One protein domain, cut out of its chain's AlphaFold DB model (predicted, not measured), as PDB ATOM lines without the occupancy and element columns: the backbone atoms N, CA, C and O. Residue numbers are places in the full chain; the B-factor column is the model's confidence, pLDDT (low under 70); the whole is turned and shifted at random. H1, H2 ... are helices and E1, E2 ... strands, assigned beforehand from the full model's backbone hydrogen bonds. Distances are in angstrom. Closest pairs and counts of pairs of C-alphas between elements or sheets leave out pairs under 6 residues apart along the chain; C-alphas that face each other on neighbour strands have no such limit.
ATOM      1  N   PRO A   3       0.639 -19.062  72.717       55.34
ATOM      2  CA  PRO A   3       1.749 -19.098  73.683       55.34
ATOM      3  C   PRO A   3       3.051 -19.699  73.119       55.34
ATOM      4  O   PRO A   3       4.131 -19.367  73.594       55.34
ATOM      5  N   ILE A   4       2.971 -20.527  72.069       57.44
ATOM      6  CA  ILE A   4       4.144 -21.170  71.443       57.44
ATOM      7  C   ILE A   4       5.011 -20.143  70.695       57.44
ATOM      8  O   ILE A   4       6.235 -20.236  70.721       57.44
ATOM      9  N   ALA A   5       4.395 -19.118  70.096       58.38
ATOM     10  CA  ALA A   5       5.113 -18.058  69.387       58.38
ATOM     11  C   ALA A   5       5.975 -17.200  70.333       58.38
ATOM     12  O   ALA A   5       7.094 -16.838  69.980       58.38
ATOM     13  N   TYR A   6       5.503 -16.929  71.556       60.22
ATOM     14  CA  TYR A   6       6.262 -16.148  72.540       60.22
ATOM     15  C   TYR A   6       7.458 -16.920  73.114       60.22
ATOM     16  O   TYR A   6       8.507 -16.325  73.341       60.22
ATOM     17  N   ILE A   7       7.344 -18.244  73.275       66.00
ATOM     18  CA  ILE A   7       8.455 -19.102  73.723       66.00
ATOM     19  C   ILE A   7       9.564 -19.155  72.662       66.00
ATOM     20  O   ILE A   7      10.741 -19.081  73.003       66.00
ATOM     21  N   LEU A   8       9.198 -19.211  71.378       59.44
ATOM     22  CA  LEU A   8      10.154 -19.218  70.265       59.44
ATOM     23  C   LEU A   8      10.906 -17.886  70.125       59.44
ATOM     24  O   LEU A   8      12.112 -17.892  69.892       59.44
ATOM     25  N   VAL A   9      10.229 -16.752  70.336       63.31
ATOM     26  CA  VAL A   9      10.867 -15.422  70.353       63.31
ATOM     27  C   VAL A   9      11.795 -15.264  71.564       63.31
ATOM     28  O   VAL A   9      12.885 -14.709  71.431       63.31
ATOM     29  N   PHE A  10      11.420 -15.805  72.729       62.09
ATOM     30  CA  PHE A  10      12.261 -15.772  73.930       62.09
ATOM     31  C   PHE A  10      13.515 -16.659  73.795       62.09
ATOM     32  O   PHE A  10      14.603 -16.245  74.186       62.09
ATOM     33  N   LEU A  11      13.403 -17.835  73.163       59.84
ATOM     34  CA  LEU A  11      14.548 -18.705  72.849       59.84
ATOM     35  C   LEU A  11      15.498 -18.086  71.810       59.84
ATOM     36  O   LEU A  11      16.711 -18.271  71.914       59.84
ATOM     37  N   LEU A  12      14.977 -17.308  70.854       56.84
ATOM     38  CA  LEU A  12      15.800 -16.598  69.867       56.84
ATOM     39  C   LEU A  12      16.636 -15.468  70.499       56.84
ATOM     40  O   LEU A  12      17.765 -15.228  70.077       56.84
ATOM     41  N   LEU A  13      16.107 -14.806  71.535       56.03
ATOM     42  CA  LEU A  13      16.788 -13.723  72.261       56.03
ATOM     43  C   LEU A  13      17.926 -14.218  73.168       56.03
ATOM     44  O   LEU A  13      18.897 -13.494  73.378       56.03
ATOM     45  N   ILE A  14      17.862 -15.462  73.658       57.88
ATOM     46  CA  ILE A  14      18.932 -16.062  74.479       57.88
ATOM     47  C   ILE A  14      20.136 -16.487  73.610       57.88
ATOM     48  O   ILE A  14      21.271 -16.512  74.086       57.88
ATOM     49  N   GLY A  15      19.926 -16.748  72.314       53.12
ATOM     50  CA  GLY A  15      20.976 -17.190  71.386       53.12
ATOM     51  C   GLY A  15      21.995 -16.120  70.971       53.12
ATOM     52  O   GLY A  15      23.035 -16.462  70.415       53.12
ATOM     53  N   MET A  16      21.743 -14.834  71.243       54.06
ATOM     54  CA  MET A  16      22.615 -13.730  70.803       54.06
ATOM     55  C   MET A  16      23.718 -13.347  71.807       54.06
ATOM     56  O   MET A  16      24.553 -12.501  71.502       54.06
ATOM     57  N   GLY A  17      23.757 -13.968  72.991       46.47
ATOM     58  CA  GLY A  17      24.666 -13.578  74.077       46.47
ATOM     59  C   GLY A  17      26.049 -14.240  74.085       46.47
ATOM     60  O   GLY A  17      26.886 -13.871  74.907       46.47
ATOM     61  N   ALA A  18      26.329 -15.200  73.198       45.34
ATOM     62  CA  ALA A  18      27.645 -15.835  73.114       45.34
ATOM     63  C   ALA A  18      28.626 -14.957  72.317       45.34
ATOM     64  O   ALA A  18      29.147 -15.357  71.276       45.34
ATOM     65  N   HIS A  19      28.892 -13.741  72.801       48.53
ATOM     66  CA  HIS A  19      30.096 -13.032  72.387       48.53
ATOM     67  C   HIS A  19      31.282 -13.900  72.805       48.53
ATOM     68  O   HIS A  19      31.549 -14.053  73.997       48.53
ATOM     69  N   ALA A  20      31.955 -14.512  71.828       55.47
ATOM     70  CA  ALA A  20      33.199 -15.225  72.056       55.47
ATOM     71  C   ALA A  20      34.143 -14.286  72.819       55.47
ATOM     72  O   ALA A  20      34.568 -13.260  72.287       55.47
ATOM     73  N   GLN A  21      34.396 -14.589  74.093       65.88
ATOM     74  CA  GLN A  21      35.353 -13.828  74.880       65.88
ATOM     75  C   GLN A  21      36.725 -14.043  74.248       65.88
ATOM     76  O   GLN A  21      37.158 -15.185  74.073       65.88
ATOM     77  N   ASP A  22      37.390 -12.948  73.877       82.88
ATOM     78  CA  ASP A  22      38.766 -13.029  73.408       82.88
ATOM     79  C   ASP A  22      39.612 -13.667  74.525       82.88
ATOM     80  O   ASP A  22      39.641 -13.218  75.675       82.88
ATOM     81  N   THR A  23      40.251 -14.780  74.179       92.06
ATOM     82  CA  THR A  23      41.168 -15.511  75.054       92.06
ATOM     83  C   THR A  23      42.577 -15.381  74.510       92.06
ATOM     84  O   THR A  23      42.787 -15.358  73.295       92.06
ATOM     85  N   TYR A  24      43.541 -15.307  75.418       94.56
ATOM     86  CA  TYR A  24      44.947 -15.066  75.141       94.56
ATOM     87  C   TYR A  24      45.750 -16.232  75.713       94.56
ATOM     88  O   TYR A  24      45.887 -16.371  76.926       94.56
ATOM     89  N   ASN A  25      46.263 -17.096  74.839       95.12
ATOM     90  CA  ASN A  25      47.106 -18.220  75.238       95.12
ATOM     91  C   ASN A  25      48.514 -17.691  75.498       95.12
ATOM     92  O   ASN A  25      49.133 -17.131  74.590       95.12
ATOM     93  N   VAL A  26      49.010 -17.845  76.719       96.00
ATOM     94  CA  VAL A  26      50.327 -17.364  77.131       96.00
ATOM     95  C   VAL A  26      51.409 -18.231  76.503       96.00
ATOM     96  O   VAL A  26      51.419 -19.450  76.647       96.00
ATOM     97  N   THR A  27      52.343 -17.583  75.819       93.56
ATOM     98  CA  THR A  27      53.476 -18.236  75.141       93.56
ATOM     99  C   THR A  27      54.787 -17.985  75.869       93.56
ATOM    100  O   THR A  27      55.615 -18.883  75.971       93.56
ATOM    101  N   ARG A  28      54.937 -16.793  76.455       94.25
ATOM    102  CA  ARG A  28      56.117 -16.395  77.220       94.25
ATOM    103  C   ARG A  28      55.753 -15.369  78.280       94.25
ATOM    104  O   ARG A  28      54.853 -14.554  78.087       94.25
ATOM    105  N   VAL A  29      56.490 -15.397  79.384       94.56
ATOM    106  CA  VAL A  29      56.435 -14.399  80.454       94.56
ATOM    107  C   VAL A  29      57.858 -13.918  80.715       94.56
ATOM    108  O   VAL A  29      58.777 -14.730  80.803       94.56
ATOM    109  N   ASN A  30      58.043 -12.604  80.800       93.25
ATOM    110  CA  ASN A  30      59.294 -11.971  81.197       93.25
ATOM    111  C   ASN A  30      59.073 -11.183  82.488       93.25
ATOM    112  O   ASN A  30      58.137 -10.387  82.567       93.25
ATOM    113  N   GLY A  31      59.950 -11.383  83.472       91.88
ATOM    114  CA  GLY A  31      59.750 -10.874  84.828       91.88
ATOM    115  C   GLY A  31      58.636 -11.617  85.573       91.88
ATOM    116  O   GLY A  31      58.153 -12.658  85.126       91.88
ATOM    117  N   ASN A  32      58.232 -11.086  86.725       94.19
ATOM    118  CA  ASN A  32      57.196 -11.695  87.550       94.19
ATOM    119  C   ASN A  32      55.817 -11.076  87.256       94.19
ATOM    120  O   ASN A  32      55.585  -9.882  87.475       94.19
ATOM    121  N   VAL A  33      54.899 -11.907  86.754       96.12
ATOM    122  CA  VAL A  33      53.502 -11.549  86.479       96.12
ATOM    123  C   VAL A  33      52.596 -12.572  87.152       96.12
ATOM    124  O   VAL A  33      52.792 -13.777  87.006       96.12
ATOM    125  N   THR A  34      51.593 -12.108  87.889       96.88
ATOM    126  CA  THR A  34      50.681 -12.962  88.668       96.88
ATOM    127  C   THR A  34      49.224 -12.642  88.366       96.88
ATOM    128  O   THR A  34      48.879 -11.519  88.002       96.88
ATOM    129  N   PHE A  35      48.334 -13.613  88.544       96.38
ATOM    130  CA  PHE A  35      46.896 -13.365  88.559       96.38
ATOM    131  C   PHE A  35      46.538 -12.532  89.793       96.38
ATOM    132  O   PHE A  35      46.750 -12.978  90.920       96.38
ATOM    133  N   ALA A  36      45.937 -11.354  89.611       93.75
ATOM    134  CA  ALA A  36      45.667 -10.434  90.720       93.75
ATOM    135  C   ALA A  36      44.738 -11.040  91.787       93.75
ATOM    136  O   ALA A  36      44.895 -10.763  92.972       93.75
ATOM    137  N   LYS A  37      43.796 -11.900  91.372       92.44
ATOM    138  CA  LYS A  37      42.832 -12.554  92.272       92.44
ATOM    139  C   LYS A  37      43.445 -13.664  93.126       92.44
ATOM    140  O   LYS A  37      43.041 -13.836  94.267       92.44
ATOM    141  N   THR A  38      44.353 -14.460  92.562       93.94
ATOM    142  CA  THR A  38      44.843 -15.695  93.206       93.94
ATOM    143  C   THR A  38      46.285 -15.593  93.685       93.94
ATOM    144  O   THR A  38      46.735 -16.464  94.422       93.94
ATOM    145  N   GLY A  39      47.031 -14.586  93.229       93.31
ATOM    146  CA  GLY A  39      48.469 -14.455  93.463       93.31
ATOM    147  C   GLY A  39      49.320 -15.509  92.747       93.31
ATOM    148  O   GLY A  39      50.542 -15.475  92.866       93.31
ATOM    149  N   LYS A  40      48.713 -16.441  91.996       96.50
ATOM    150  CA  LYS A  40      49.455 -17.470  91.261       96.50
ATOM    151  C   LYS A  40      50.257 -16.831  90.122       96.50
ATOM    152  O   LYS A  40      49.735 -15.919  89.475       96.50
ATOM    153  N   PRO A  41      51.481 -17.310  89.844       96.94
ATOM    154  CA  PRO A  41      52.249 -16.844  88.699       96.94
ATOM    155  C   PRO A  41      51.531 -17.203  87.397       96.94
ATOM    156  O   PRO A  41      50.998 -18.305  87.263       96.94
ATOM    157  N   VAL A  42      51.537 -16.263  86.456       97.19
ATOM    158  CA  VAL A  42      51.186 -16.516  85.058       97.19
ATOM    159  C   VAL A  42      52.371 -17.229  84.417       97.19
ATOM    160  O   VAL A  42      53.515 -16.805  84.591       97.19
ATOM    161  N   LYS A  43      52.119 -18.302  83.670       96.00
ATOM    162  CA  LYS A  43      53.163 -19.113  83.029       96.00
ATOM    163  C   LYS A  43      52.809 -19.476  81.580       96.00
ATOM    164  O   LYS A  43      51.636 -19.436  81.205       96.00
ATOM    165  N   PRO A  44      53.805 -19.848  80.751       94.12
ATOM    166  CA  PRO A  44      53.557 -20.418  79.428       94.12
ATOM    167  C   PRO A  44      52.542 -21.568  79.478       94.12
ATOM    168  O   PRO A  44      52.612 -22.430  80.356       94.12
ATOM    169  N   GLY A  45      51.588 -21.557  78.548       92.00
ATOM    170  CA  GLY A  45      50.476 -22.505  78.474       92.00
ATOM    171  C   GLY A  45      49.202 -22.078  79.213       92.00
ATOM    172  O   GLY A  45      48.148 -22.654  78.945       92.00
ATOM    173  N   ASP A  46      49.255 -21.068  80.087       95.50
ATOM    174  CA  ASP A  46      48.048 -20.517  80.711       95.50
ATOM    175  C   ASP A  46      47.156 -19.806  79.678       95.50
ATOM    176  O   ASP A  46      47.612 -19.346  78.628       95.50
ATOM    177  N   VAL A  47      45.868 -19.671  79.995       94.81
ATOM    178  CA  VAL A  47      44.901 -18.919  79.186       94.81
ATOM    179  C   VAL A  47      44.376 -17.749  80.004       94.81
ATOM    180  O   VAL A  47      43.854 -17.942  81.100       94.81
ATOM    181  N   LEU A  48      44.508 -16.543  79.456       95.12
ATOM    182  CA  LEU A  48      43.975 -15.313  80.035       95.12
ATOM    183  C   LEU A  48      42.706 -14.897  79.291       95.12
ATOM    184  O   LEU A  48      42.666 -14.914  78.059       95.12
ATOM    185  N   ASN A  49      41.684 -14.478  80.025       94.81
ATOM    186  CA  ASN A  49      40.484 -13.865  79.463       94.81
ATOM    187  C   ASN A  49      40.648 -12.344  79.396       94.81
ATOM    188  O   ASN A  49      41.319 -11.748  80.237       94.81
ATOM    189  N   SER A  50      39.953 -11.685  78.465       92.94
ATOM    190  CA  SER A  50      39.977 -10.219  78.319       92.94
ATOM    191  C   SER A  50      39.724  -9.424  79.600       92.94
ATOM    192  O   SER A  50      40.234  -8.315  79.731       92.94
ATOM    193  N   ASN A  51      38.924  -9.961  80.524       94.25
ATOM    194  CA  ASN A  51      38.551  -9.298  81.777       94.25
ATOM    195  C   ASN A  51      39.371  -9.774  82.987       94.25
ATOM    196  O   ASN A  51      39.101  -9.339  84.109       94.25
ATOM    197  N   ASP A  52      40.345 -10.667  82.790       95.31
ATOM    198  CA  ASP A  52      41.243 -11.057  83.871       95.31
ATOM    199  C   ASP A  52      42.133  -9.879  84.266       95.31
ATOM    200  O   ASP A  52      42.525  -9.052  83.440       95.31
ATOM    201  N   GLN A  53      42.442  -9.811  85.558       95.69
ATOM    202  CA  GLN A  53      43.369  -8.835  86.108       95.69
ATOM    203  C   GLN A  53      44.690  -9.522  86.418       95.69
ATOM    204  O   GLN A  53      44.731 -10.526  87.137       95.69
ATOM    205  N   VAL A  54      45.769  -8.949  85.904       96.25
ATOM    206  CA  VAL A  54      47.137  -9.408  86.136       96.25
ATOM    207  C   VAL A  54      47.923  -8.328  86.863       96.25
ATOM    208  O   VAL A  54      47.702  -7.137  86.649       96.25
ATOM    209  N   LYS A  55      48.817  -8.755  87.750       95.25
ATOM    210  CA  LYS A  55      49.725  -7.906  88.511       95.25
ATOM    211  C   LYS A  55      51.147  -8.115  88.009       95.25
ATOM    212  O   LYS A  55      51.635  -9.244  88.021       95.25
ATOM    213  N   PHE A  56      51.807  -7.029  87.639       95.00
ATOM    214  CA  PHE A  56      53.210  -6.996  87.249       95.00
ATOM    215  C   PHE A  56      54.074  -6.603  88.449       95.00
ATOM    216  O   PHE A  56      53.654  -5.833  89.311       95.00
ATOM    217  N   GLU A  57      55.285  -7.137  88.524       92.12
ATOM    218  CA  GLU A  57      56.268  -6.717  89.528       92.12
ATOM    219  C   GLU A  57      56.851  -5.331  89.229       92.12
ATOM    220  O   GLU A  57      57.064  -4.538  90.143       92.12
ATOM    221  N   ASN A  58      57.078  -5.024  87.952       90.88
ATOM    222  CA  ASN A  58      57.633  -3.759  87.481       90.88
ATOM    223  C   ASN A  58      57.134  -3.451  86.053       90.88
ATOM    224  O   ASN A  58      56.438  -4.260  85.439       90.88
ATOM    225  N   PHE A  59      57.486  -2.276  85.523       90.50
ATOM    226  CA  PHE A  59      57.097  -1.852  84.170       90.50
ATOM    227  C   PHE A  59      57.867  -2.557  83.044       90.50
ATOM    228  O   PHE A  59      57.496  -2.407  81.884       90.50
ATOM    229  N   ASP A  60      58.908  -3.330  83.354       89.62
ATOM    230  CA  ASP A  60      59.679  -4.100  82.372       89.62
ATOM    231  C   ASP A  60      59.147  -5.528  82.196       89.62
ATOM    232  O   ASP A  60      59.451  -6.188  81.197       89.62
ATOM    233  N   ALA A  61      58.313  -5.997  83.125       93.75
ATOM    234  CA  ALA A  61      57.635  -7.277  83.027       93.75
ATOM    235  C   ALA A  61      56.571  -7.259  81.916       93.75
ATOM    236  O   ALA A  61      55.853  -6.275  81.719       93.75
ATOM    237  N   TYR A  62      56.461  -8.364  81.180       94.81
ATOM    238  CA  TYR A  62      55.495  -8.509  80.094       94.81
ATOM    239  C   TYR A  62      55.085  -9.967  79.877       94.81
ATOM    240  O   TYR A  62      55.788 -10.902  80.259       94.81
ATOM    241  N   VAL A  63      53.946 -10.153  79.212       96.44
ATOM    242  CA  VAL A  63      53.443 -11.459  78.773       96.44
ATOM    243  C   VAL A  63      53.253 -11.435  77.264       96.44
ATOM    244  O   VAL A  63      52.639 -10.513  76.736       96.44
ATOM    245  N   ILE A  64      53.745 -12.450  76.559       95.62
ATOM    246  CA  ILE A  64      53.450 -12.645  75.138       95.62
ATOM    247  C   ILE A  64      52.362 -13.694  75.005       95.62
ATOM    248  O   ILE A  64      52.449 -14.778  75.590       95.62
ATOM    249  N   SER A  65      51.347 -13.396  74.204       94.81
ATOM    250  CA  SER A  65      50.211 -14.287  74.009       94.81
ATOM    251  C   SER A  65      49.708 -14.331  72.571       94.81
ATOM    252  O   SER A  65      49.979 -13.441  71.764       94.81
ATOM    253  N   ILE A  66      48.966 -15.394  72.260       93.31
ATOM    254  CA  ILE A  66      48.308 -15.608  70.971       93.31
ATOM    255  C   ILE A  66      46.811 -15.786  71.214       93.31
ATOM    256  O   ILE A  66      46.399 -16.633  72.016       93.31
ATOM    257  N   ASN A  67      45.987 -15.006  70.516       91.69
ATOM    258  CA  ASN A  67      44.538 -15.163  70.600       91.69
ATOM    259  C   ASN A  67      44.004 -16.224  69.628       91.69
ATOM    260  O   ASN A  67      44.722 -16.736  68.775       91.69
ATOM    261  N   GLN A  68      42.708 -16.523  69.705       86.19
ATOM    262  CA  GLN A  68      42.056 -17.501  68.821       86.19
ATOM    263  C   GLN A  68      42.132 -17.144  67.326       86.19
ATOM    264  O   GLN A  68      42.093 -18.033  66.483       86.19
ATOM    265  N   LYS A  69      42.286 -15.857  66.991       88.31
ATOM    266  CA  LYS A  69      42.461 -15.354  65.615       88.31
ATOM    267  C   LYS A  69      43.929 -15.352  65.170       88.31
ATOM    268  O   LYS A  69      44.262 -14.722  64.170       88.31
ATOM    269  N   MET A  70      44.808 -16.011  65.927       89.00
ATOM    270  CA  MET A  70      46.253 -16.096  65.691       89.00
ATOM    271  C   MET A  70      46.985 -14.748  65.724       89.00
ATOM    272  O   MET A  70      48.151 -14.662  65.331       89.00
ATOM    273  N   ALA A  71      46.338 -13.695  66.227       91.06
ATOM    274  CA  ALA A  71      46.994 -12.426  66.478       91.06
ATOM    275  C   ALA A  71      47.905 -12.553  67.704       91.06
ATOM    276  O   ALA A  71      47.554 -13.186  68.703       91.06
ATOM    277  N   ARG A  72      49.087 -11.952  67.586       93.44
ATOM    278  CA  ARG A  72      50.159 -11.963  68.579       93.44
ATOM    279  C   ARG A  72      50.070 -10.680  69.402       93.44
ATOM    280  O   ARG A  72      49.891  -9.598  68.840       93.44
ATOM    281  N   PHE A  73      50.154 -10.812  70.720       94.56
ATOM    282  CA  PHE A  73      49.993  -9.707  71.658       94.56
ATOM    283  C   PHE A  73      51.138  -9.663  72.655       94.56
ATOM    284  O   PHE A  73      51.551 -10.696  73.179       94.56
ATOM    285  N   MET A  74      51.573  -8.449  72.975       94.56
ATOM    286  CA  MET A  74      52.371  -8.157  74.157       94.56
ATOM    287  C   MET A  74      51.471  -7.484  75.193       94.56
ATOM    288  O   MET A  74      50.913  -6.419  74.937       94.56
ATOM    289  N   LEU A  75      51.329  -8.112  76.357       94.69
ATOM    290  CA  LEU A  75      50.667  -7.544  77.523       94.69
ATOM    291  C   LEU A  75      51.736  -6.872  78.382       94.69
ATOM    292  O   LEU A  75      52.572  -7.562  78.971       94.69
ATOM    293  N   LYS A  76      51.739  -5.540  78.429       93.06
ATOM    294  CA  LYS A  76      52.735  -4.763  79.175       93.06
ATOM    295  C   LYS A  76      52.106  -3.502  79.756       93.06
ATOM    296  O   LYS A  76      51.295  -2.849  79.103       93.06
ATOM    297  N   MET A  77      52.508  -3.137  80.971       89.88
ATOM    298  CA  MET A  77      52.176  -1.833  81.540       89.88
ATOM    299  C   MET A  77      53.188  -0.782  81.090       89.88
ATOM    300  O   MET A  77      54.394  -0.992  81.190       89.88
ATOM    301  N   ASN A  78      52.703   0.376  80.646       83.50
ATOM    302  CA  ASN A  78      53.569   1.515  80.356       83.50
ATOM    303  C   ASN A  78      53.797   2.343  81.628       83.50
ATOM    304  O   ASN A  78      52.844   2.546  82.394       83.50
ATOM    305  N   PRO A  79      55.023   2.847  81.858       80.12
ATOM    306  CA  PRO A  79      55.267   3.775  82.947       80.12
ATOM    307  C   PRO A  79      54.417   5.041  82.753       80.12
ATOM    308  O   PRO A  79      54.153   5.450  81.618       80.12
ATOM    309  N   PRO A  80      53.958   5.675  83.843       73.94
ATOM    310  CA  PRO A  80      53.199   6.909  83.746       73.94
ATOM    311  C   PRO A  80      54.043   8.010  83.092       73.94
ATOM    312  O   PRO A  80      55.184   8.245  83.473       73.94
ATOM    313  N   THR A  81      53.452   8.727  82.139       68.62
ATOM    314  CA  THR A  81      54.087   9.831  81.398       68.62
ATOM    315  C   THR A  81      54.167  11.139  82.189       68.62
ATOM    316  O   THR A  81      54.670  12.138  81.680       68.62
ATOM    317  N   VAL A  82      53.676  11.156  83.432       67.88
ATOM    318  CA  VAL A  82      53.574  12.361  84.267       67.88
ATOM    319  C   VAL A  82      54.595  12.291  85.412       67.88
ATOM    320  O   VAL A  82      54.548  11.318  86.171       67.88
ATOM    321  N   PRO A  83      55.454  13.316  85.609       56.84
ATOM    322  CA  PRO A  83      56.535  13.308  86.610       56.84
ATOM    323  C   PRO A  83      56.098  13.077  88.068       56.84
ATOM    324  O   PRO A  83      56.919  12.705  88.899       56.84
ATOM    325  N   ASN A  84      54.809  13.261  88.377       57.09
ATOM    326  CA  ASN A  84      54.247  13.204  89.732       57.09
ATOM    327  C   ASN A  84      53.170  12.119  89.904       57.09
ATOM    328  O   ASN A  84      52.281  12.243  90.748       57.09
ATOM    329  N   ALA A  85      53.202  11.057  89.097       58.72
ATOM    330  CA  ALA A  85      52.316   9.923  89.330       58.72
ATOM    331  C   ALA A  85      52.611   9.278  90.706       58.72
ATOM    332  O   ALA A  85      53.779   9.154  91.081       58.72
ATOM    333  N   PRO A  86      51.583   8.848  91.465       54.88
ATOM    334  CA  PRO A  86      51.780   8.232  92.774       54.88
ATOM    335  C   PRO A  86      52.763   7.057  92.688       54.88
ATOM    336  O   PRO A  86      52.529   6.115  91.929       54.88
ATOM    337  N   LYS A  87      53.835   7.096  93.491       52.97
ATOM    338  CA  LYS A  87      54.877   6.049  93.546       52.97
ATOM    339  C   LYS A  87      54.341   4.672  93.975       52.97
ATOM    340  O   LYS A  87      54.977   3.665  93.698       52.97
ATOM    341  N   ASN A  88      53.148   4.630  94.573       53.53
ATOM    342  CA  ASN A  88      52.473   3.419  95.050       53.53
ATOM    343  C   ASN A  88      51.280   3.019  94.165       53.53
ATOM    344  O   ASN A  88      50.215   2.671  94.674       53.53
ATOM    345  N   LYS A  89      51.413   3.088  92.836       60.78
ATOM    346  CA  LYS A  89      50.418   2.454  91.964       60.78
ATOM    347  C   LYS A  89      50.620   0.944  91.996       60.78
ATOM    348  O   LYS A  89      51.659   0.440  91.580       60.78
ATOM    349  N   THR A  90      49.606   0.222  92.459       70.44
ATOM    350  CA  THR A  90      49.492  -1.214  92.219       70.44
ATOM    351  C   THR A  90      49.575  -1.443  90.715       70.44
ATOM    352  O   THR A  90      48.754  -0.920  89.961       70.44
ATOM    353  N   LEU A  91      50.577  -2.201  90.271       88.81
ATOM    354  CA  LEU A  91      50.793  -2.537  88.862       88.81
ATOM    355  C   LEU A  91      49.821  -3.634  88.415       88.81
ATOM    356  O   LEU A  91      50.222  -4.706  87.973       88.81
ATOM    357  N   VAL A  92      48.529  -3.384  88.621       91.44
ATOM    358  CA  VAL A  92      47.430  -4.274  88.264       91.44
ATOM    359  C   VAL A  92      46.711  -3.680  87.066       91.44
ATOM    360  O   VAL A  92      46.348  -2.505  87.081       91.44
ATOM    361  N   ALA A  93      46.482  -4.494  86.044       92.12
ATOM    362  CA  ALA A  93      45.766  -4.084  84.847       92.12
ATOM    363  C   ALA A  93      44.856  -5.200  84.335       92.12
ATOM    364  O   ALA A  93      45.117  -6.387  84.554       92.12
ATOM    365  N   THR A  94      43.783  -4.810  83.650       94.38
ATOM    366  CA  THR A  94      42.912  -5.743  82.932       94.38
ATOM    367  C   THR A  94      43.572  -6.129  81.616       94.38
ATOM    368  O   THR A  94      44.050  -5.254  80.896       94.38
ATOM    369  N   VAL A  95      43.561  -7.416  81.263       94.00
ATOM    370  CA  VAL A  95      44.246  -7.951  80.071       94.00
ATOM    371  C   VAL A  95      43.924  -7.163  78.799       94.00
ATOM    372  O   VAL A  95      44.846  -6.747  78.103       94.00
ATOM    373  N   LYS A  96      42.645  -6.890  78.514       92.50
ATOM    374  CA  LYS A  96      42.237  -6.153  77.304       92.50
ATOM    375  C   LYS A  96      42.806  -4.731  77.206       92.50
ATOM    376  O   LYS A  96      43.015  -4.249  76.100       92.50
ATOM    377  N   ASP A  97      43.062  -4.078  78.341       91.06
ATOM    378  CA  ASP A  97      43.497  -2.675  78.390       91.06
ATOM    379  C   ASP A  97      44.998  -2.540  78.088       91.06
ATOM    380  O   ASP A  97      45.474  -1.472  77.711       91.06
ATOM    381  N   ILE A  98      45.747  -3.635  78.248       91.25
ATOM    382  CA  ILE A  98      47.199  -3.694  78.044       91.25
ATOM    383  C   ILE A  98      47.603  -4.636  76.906       91.25
ATOM    384  O   ILE A  98      48.793  -4.841  76.679       91.25
ATOM    385  N   ALA A  99      46.633  -5.227  76.202       92.06
ATOM    386  CA  ALA A  99      46.872  -6.140  75.095       92.06
ATOM    387  C   ALA A  99      47.239  -5.380  73.818       92.06
ATOM    388  O   ALA A  99      46.379  -4.971  73.039       92.06
ATOM    389  N   LEU A 100      48.539  -5.230  73.573       91.50
ATOM    390  CA  LEU A 100      49.056  -4.551  72.390       91.50
ATOM    391  C   LEU A 100      49.331  -5.563  71.276       91.50
ATOM    392  O   LEU A 100      50.144  -6.471  71.445       91.50
ATOM    393  N   VAL A 101      48.674  -5.406  70.125       89.38
ATOM    394  CA  VAL A 101      48.943  -6.232  68.936       89.38
ATOM    395  C   VAL A 101      50.353  -5.946  68.424       89.38
ATOM    396  O   VAL A 101      50.697  -4.788  68.175       89.38
ATOM    397  N   THR A 102      51.145  -6.987  68.181       83.31
ATOM    398  CA  THR A 102      52.456  -6.829  67.543       83.31
ATOM    399  C   THR A 102      52.327  -6.773  66.024       83.31
ATOM    400  O   THR A 102      51.590  -7.544  65.404       83.31
ATOM    401  N   LYS A 103      53.030  -5.822  65.398       65.56
ATOM    402  CA  LYS A 103      53.065  -5.658  63.938       65.56
ATOM    403  C   LYS A 103      54.488  -5.343  63.463       65.56
ATOM    404  O   LYS A 103      54.780  -4.193  63.149       65.56
TER     405      LYS A 103
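AT A GLANCE: This is residues 3 to 103 of the 280 residues of an uncharacterized protein of Bacteroidales bacterium (UniProt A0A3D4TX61). A compact body of two small sheets, partly face to face, has a long arm sticking out from it: residues 3 to 19, with H1 at its far end. In the body a strongly twisted, curled five-strand sheet stands partly over a three-strand sheet, and the single short helix H2 sits between E7 and E8 where the chain passes from the small sheet to the large one; residues 81 to 88 stick out as a loop. The printed part has 101 residues, with two named helices and eight named strands in the order H1 E1 E2 E3 E4 E5 E6 E7 H2 E8. The sheets, E3 E1 E5 E6 E8 and E2 E4 E7, are antiparallel, and the class is mixed, helices and strands. The whole is loose, with a radius of gyration of the C-alphas of 18.2 A and spans of 64 by 30 by 30 A, the arm making much of the length.

IN THESE COORDINATES: H1, residues 3 to 14, begins with C-alpha 3 at (1.749, -19.098, 73.683) and is 17.5 A long. E1, residues 23 to 30, begins with C-alpha 23 at (41.168, -15.511, 75.054), is 19.5 A long and bends by 67 degrees at residue 27. E2 is residues 33 to 35, E3 is residues 47 to 49 and E4 is residues 53 to 56. E5, residues 62 to 67, is 16.0 A long, and E6, residues 72 to 76, is 13.1 A long. E7 is residues 92 to 94, H2 is residues 95 to 98, and E8, residues 99 to 101, ends with C-alpha 101 at (48.943, -6.232, 68.936).

HOW THE PARTS SIT: In the large sheet E3 and E8 are the edge strands. N 24 and O 48 of E1 and E3 are 2.8 A apart, and N 25 and O 66 of E1 and E5 are 2.9 A apart, both within hydrogen-bond range. E5 and E6 form a hairpin, with N 73 and O 65 at 2.8 A; between E6 and E8, N 74 and O 100 are at 2.9 A. In the small sheet N 55 and O 34 of E4 and E2 are at 2.8 A, and N 54 and O 93 of E4 and E7 at 3.0 A. H2 is on the large sheet at a height of 7.3 A, and only grazes the small one; its closest C-alphas to E6 are those of Ile 98 and Leu 75, 5.2 A apart. H1 is not on either sheet. Every O i to N i+4 pair of H1 is within hydrogen-bond range; H2 is too short for such a pair.

THE WHOLE: The C-alphas of Pro 3 and Pro 83, the two farthest apart, are 65.0 A from each other. Without the stretches that stand free, the body spans 32 by 27 by 19 A. The printed part has no cut. The links E2 to E3 and E6 to E7 are long. The pLDDT is under 70 in residues 3 to 21, 81 to 89 and 103.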